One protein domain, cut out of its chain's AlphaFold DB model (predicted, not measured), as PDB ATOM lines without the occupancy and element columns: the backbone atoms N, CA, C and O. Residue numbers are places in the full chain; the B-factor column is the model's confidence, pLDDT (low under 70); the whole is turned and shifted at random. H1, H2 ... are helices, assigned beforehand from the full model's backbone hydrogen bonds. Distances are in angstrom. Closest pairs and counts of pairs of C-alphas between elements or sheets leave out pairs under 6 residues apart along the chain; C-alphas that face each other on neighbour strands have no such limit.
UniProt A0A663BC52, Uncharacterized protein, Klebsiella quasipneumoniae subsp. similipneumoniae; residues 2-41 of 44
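This is residues 2 to 41 of the 44 residues of an uncharacterized protein of Klebsiella quasipneumoniae subsp. similipneumoniae (UniProt A0A663BC52). Two short helices, H1 and H2, lie near each other at one end of a long stretch of chain with no named element, residues 16 to 31, which turns near both of its ends, and a third short helix, H3, lies at the far end, like two small heads joined by a connecting arm. The middle is a single length of chain, and H3 touches neither of the other helices. The printed part has 40 residues with three named helices, in the order H1, H2, H3, and no named strand; the class is all helix, though under half of the residues, 17 of the 40, are in named elements. The whole is loose, with a radius of gyration of the C-alphas of 12.4 A, and elongated, spanning 33 by 20 by 12 A.

From the first printed residue, H1, residues 2 to 9, leads by a tight link of 2 residues to H2, residues 12 to 15. H1 and H2 are close but not clearly touching; their closest C-alphas, those of Ala 9 and Lys 15, are 6.5 A apart. H3, residues 32 to 36, is apart from H1 and from H2. In H1 every O i to N i+4 pair is within hydrogen-bond range; H2 is too short for such a pair, and H3 has 0 of 1 within range but 2 of 2 O i to N i+3 pairs.

H1 begins at C-alpha 2, (177.463, 151.150, 113.458), and measures 10.5 A from first to last C-alpha. H2 measures 5.0 A and begins at C-alpha 12, (174.168, 138.542, 126.371). H3 measures 8.1 A and ends at C-alpha 36, (177.532, 132.241, 101.818).

The two C-alphas farthest apart, those of Ala 16 and Phe 29, are 34.7 A apart. The link from H2 to H3, 16 residues, is long, and residues 27 to 33 stand free. The printed part has no cut; its mean pLDDT is 85.1, and no printed residue is under 70.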
ATOM      1  N   GLU A   2     177.223 150.795 112.049       79.56
ATOM      2  CA  GLU A   2     177.463 151.150 113.458       79.56
ATOM      3  C   GLU A   2     176.280 150.818 114.387       79.56
ATOM      4  O   GLU A   2     176.463 150.162 115.404       79.56
ATOM      5  N   GLU A   3     175.049 151.159 113.996       84.81
ATOM      6  CA  GLU A   3     173.841 150.849 114.784       84.81
ATOM      7  C   GLU A   3     173.630 149.342 114.977       84.81
ATOM      8  O   GLU A   3     173.336 148.893 116.080       84.81
ATOM      9  N   ALA A   4     173.826 148.552 113.916       86.06
ATOM     10  CA  ALA A   4     173.717 147.098 113.981       86.06
ATOM     11  C   ALA A   4     174.777 146.512 114.924       86.06
ATOM     12  O   ALA A   4     174.443 145.704 115.785       86.06
ATOM     13  N   ASN A   5     176.025 146.983 114.841       85.88
ATOM     14  CA  ASN A   5     177.085 146.566 115.758       85.88
ATOM     15  C   ASN A   5     176.754 146.921 117.214       85.88
ATOM     16  O   ASN A   5     176.924 146.082 118.093       85.88
ATOM     17  N   ASN A   6     176.229 148.123 117.469       88.81
ATOM     18  CA  ASN A   6     175.851 148.557 118.815       88.81
ATOM     19  C   ASN A   6     174.726 147.693 119.403       88.81
ATOM     20  O   ASN A   6     174.800 147.295 120.562       88.81
ATOM     21  N   VAL A   7     173.712 147.347 118.606       89.81
ATOM     22  CA  VAL A   7     172.629 146.450 119.045       89.81
ATOM     23  C   VAL A   7     173.156 145.040 119.315       89.81
ATOM     24  O   VAL A   7     172.807 144.426 120.322       89.81
ATOM     25  N   MET A   8     174.022 144.527 118.444       89.81
ATOM     26  CA  MET A   8     174.571 143.177 118.578       89.81
ATOM     27  C   MET A   8     175.576 143.061 119.733       89.81
ATOM     28  O   MET A   8     175.667 142.003 120.356       89.81
ATOM     29  N   ALA A   9     176.272 144.145 120.087       87.81
ATOM     30  CA  ALA A   9     177.133 144.211 121.270       87.81
ATOM     31  C   ALA A   9     176.345 144.076 122.584       87.81
ATOM     32  O   ALA A   9     176.876 143.584 123.578       87.81
ATOM     33  N   GLU A  10     175.063 144.451 122.586       92.81
ATOM     34  CA  GLU A  10     174.194 144.306 123.754       92.81
ATOM     35  C   GLU A  10     173.713 142.865 123.983       92.81
ATOM     36  O   GLU A  10     173.155 142.563 125.045       92.81
ATOM     37  N   PHE A  11     173.956 141.963 123.028       93.25
ATOM     38  CA  PHE A  11     173.555 140.567 123.124       93.25
ATOM     39  C   PHE A  11     174.279 139.858 124.285       93.25
ATOM     40  O   PHE A  11     175.507 139.930 124.373       93.25
ATOM     41  N   PRO A  12     173.570 139.117 125.163       93.81
ATOM     42  CA  PRO A  12     174.168 138.542 126.371       93.81
ATOM     43  C   PRO A  12     175.404 137.669 126.120       93.81
ATOM     44  O   PRO A  12     176.366 137.739 126.879       93.81
ATOM     45  N   LEU A  13     175.408 136.877 125.041       93.56
ATOM     46  CA  LEU A  13     176.549 136.023 124.696       93.56
ATOM     47  C   LEU A  13     177.743 136.824 124.156       93.56
ATOM     48  O   LEU A  13     178.884 136.454 124.425       93.56
ATOM     49  N   ALA A  14     177.492 137.936 123.459       92.75
ATOM     50  CA  ALA A  14     178.550 138.850 123.039       92.75
ATOM     51  C   ALA A  14     179.148 139.585 124.246       92.75
ATOM     52  O   ALA A  14     180.367 139.632 124.396       92.75
ATOM     53  N   LYS A  15     178.306 140.053 125.179       92.31
ATOM     54  CA  LYS A  15     178.750 140.639 126.457       92.31
ATOM     55  C   LYS A  15     179.567 139.673 127.310       92.31
ATOM     56  O   LYS A  15     180.516 140.086 127.966       92.31
ATOM     57  N   ALA A  16     179.207 138.392 127.292       95.06
ATOM     58  CA  ALA A  16     179.957 137.337 127.965       95.06
ATOM     59  C   ALA A  16     181.272 136.966 127.249       95.06
ATOM     60  O   ALA A  16     182.009 136.120 127.751       95.06
ATOM     61  N   GLY A  17     181.569 137.564 126.087       91.31
ATOM     62  CA  GLY A  17     182.768 137.274 125.297       91.31
ATOM     63  C   GLY A  17     182.758 135.894 124.633       91.31
ATOM     64  O   GLY A  17     183.812 135.391 124.257       91.31
ATOM     65  N   LEU A  18     181.586 135.263 124.517       93.38
ATOM     66  CA  LEU A  18     181.446 133.898 123.999       93.38
ATOM     67  C   LEU A  18     181.312 133.847 122.476       93.38
ATOM     68  O   LEU A  18     181.577 132.811 121.874       93.38
ATOM     69  N   LEU A  19     180.875 134.943 121.856       90.88
ATOM     70  CA  LEU A  19     180.793 135.080 120.408       90.88
ATOM     71  C   LEU A  19     180.957 136.537 119.987       90.88
ATOM     72  O   LEU A  19     180.776 137.458 120.785       90.88
ATOM     73  N   THR A  20     181.257 136.726 118.712       87.38
ATOM     74  CA  THR A  20     181.286 138.025 118.047       87.38
ATOM     75  C   THR A  20     180.346 137.998 116.850       87.38
ATOM     76  O   THR A  20     180.004 136.935 116.329       87.38
ATOM     77  N   PHE A  21     179.894 139.177 116.437       87.75
ATOM     78  CA  PHE A  21     179.035 139.334 115.272       87.75
ATOM     79  C   PHE A  21     179.769 140.113 114.193       87.75
ATOM     80  O   PHE A  21     180.411 141.123 114.477       87.75
ATOM     81  N   GLU A  22     179.616 139.660 112.956       85.75
ATOM     82  CA  GLU A  22     180.025 140.396 111.769       85.75
ATOM     83  C   GLU A  22     178.766 140.880 111.043       85.75
ATOM     84  O   GLU A  22     177.832 140.112 110.803       85.75
ATOM     85  N   CYS A  23     178.709 142.176 110.731       84.81
ATOM     86  CA  CYS A  23     177.573 142.763 110.031       84.81
ATOM     87  C   CYS A  23     177.851 142.835 108.529       84.81
ATOM     88  O   CYS A  23     178.643 143.664 108.085       84.81
ATOM     89  N   ILE A  24     177.127 142.039 107.742       83.31
ATOM     90  CA  ILE A  24     177.183 142.077 106.277       83.31
ATOM     91  C   ILE A  24     176.105 143.054 105.767       83.31
ATOM     92  O   ILE A  24     174.915 142.829 106.010       83.31
ATOM     93  N   PRO A  25     176.468 144.159 105.084       78.81
ATOM     94  CA  PRO A  25     175.498 145.123 104.584       78.81
ATOM     95  C   PRO A  25     174.817 144.574 103.325       78.81
ATOM     96  O   PRO A  25     175.421 144.505 102.257       78.81
ATOM     97  N   LEU A  26     173.541 144.213 103.439       80.25
ATOM     98  CA  LEU A  26     172.739 143.776 102.300       80.25
ATOM     99  C   LEU A  26     171.866 144.922 101.777       80.25
ATOM    100  O   LEU A  26     171.148 145.570 102.537       80.25
ATOM    101  N   GLY A  27     171.918 145.175 100.470       80.00
ATOM    102  CA  GLY A  27     170.981 146.078  99.796       80.00
ATOM    103  C   GLY A  27     169.621 145.411  99.566       80.00
ATOM    104  O   GLY A  27     169.536 144.187  99.502       80.00
ATOM    105  N   SER A  28     168.562 146.205  99.362       76.00
ATOM    106  CA  SER A  28     167.168 145.730  99.225       76.00
ATOM    107  C   SER A  28     166.916 144.699  98.112       76.00
ATOM    108  O   SER A  28     165.862 144.073  98.097       76.00
ATOM    109  N   PHE A  29     167.861 144.528  97.184       76.25
ATOM    110  CA  PHE A  29     167.783 143.589  96.060       76.25
ATOM    111  C   PHE A  29     168.946 142.589  96.028       76.25
ATOM    112  O   PHE A  29     169.175 141.949  95.001       76.25
ATOM    113  N   ILE A  30     169.712 142.464  97.116       74.00
ATOM    114  CA  ILE A  30     170.776 141.462  97.181       74.00
ATOM    115  C   ILE A  30     170.169 140.073  97.379       74.00
ATOM    116  O   ILE A  30     169.272 139.869  98.197       74.00
ATOM    117  N   ASN A  31     170.682 139.118  96.605       78.06
ATOM    118  CA  ASN A  31     170.294 137.724  96.706       78.06
ATOM    119  C   ASN A  31     170.893 137.095  97.976       78.06
ATOM    120  O   ASN A  31     172.073 137.285  98.267       78.06
ATOM    121  N   TRP A  32     170.091 136.334  98.722       81.69
ATOM    122  CA  TRP A  32     170.475 135.774 100.027       81.69
ATOM    123  C   TRP A  32     171.621 134.761  99.924       81.69
ATOM    124  O   TRP A  32     172.389 134.601 100.868       81.69
ATOM    125  N   GLU A  33     171.773 134.144  98.751       83.44
ATOM    126  CA  GLU A  33     172.891 133.270  98.369       83.44
ATOM    127  C   GLU A  33     174.256 133.923  98.679       83.44
ATOM    128  O   GLU A  33     175.204 133.244  99.072       83.44
ATOM    129  N   ASN A  34     174.344 135.255  98.551       80.31
ATOM    130  CA  ASN A  34     175.585 136.005  98.736       80.31
ATOM    131  C   ASN A  34     176.092 135.980 100.181       80.31
ATOM    132  O   ASN A  34     177.281 136.178 100.390       80.31
ATOM    133  N   LEU A  35     175.244 135.694 101.178       79.88
ATOM    134  CA  LEU A  35     175.681 135.526 102.573       79.88
ATOM    135  C   LEU A  35     176.667 134.363 102.747       79.88
ATOM    136  O   LEU A  35     177.406 134.318 103.726       79.88
ATOM    137  N   PHE A  36     176.675 133.424 101.801       83.44
ATOM    138  CA  PHE A  36     177.532 132.241 101.818       83.44
ATOM    139  C   PHE A  36     178.702 132.344 100.830       83.44
ATOM    140  O   PHE A  36     179.467 131.380 100.682       83.44
ATOM    141  N   SER A  37     178.850 133.495 100.160       83.75
ATOM    142  CA  SER A  37     179.973 133.777  99.270       83.75
ATOM    143  C   SER A  37     181.296 133.636 100.014       83.75
ATOM    144  O   SER A  37     181.418 133.970 101.192       83.75
ATOM    145  N   ALA A  38     182.318 133.158  99.305       83.75
ATOM    146  CA  ALA A  38     183.651 132.966  99.876       83.75
ATOM    147  C   ALA A  38     184.262 134.261 100.444       83.75
ATOM    148  O   ALA A  38     185.097 134.183 101.336       83.75
ATOM    149  N   GLU A  39     183.823 135.429  99.966       79.31
ATOM    150  CA  GLU A  39     184.259 136.746 100.444       79.31
ATOM    151  C   GLU A  39     183.851 137.053 101.897       79.31
ATOM    152  O   GLU A  39     184.531 137.834 102.551       79.31
ATOM    153  N   PHE A  40     182.786 136.421 102.411       77.25
ATOM    154  CA  PHE A  40     182.291 136.603 103.785       77.25
ATOM    155  C   PHE A  40     182.584 135.402 104.688       77.25
ATOM    156  O   PHE A  40     182.104 135.331 105.818       77.25
ATOM    157  N   LYS A  41     183.338 134.413 104.194       78.12
ATOM    158  CA  LYS A  41     183.791 133.310 105.041       78.12
ATOM    159  C   LYS A  41     184.984 133.782 105.870       78.12
ATOM    160  O   LYS A  41     185.898 134.376 105.288       78.12
TER     161      LYS A  41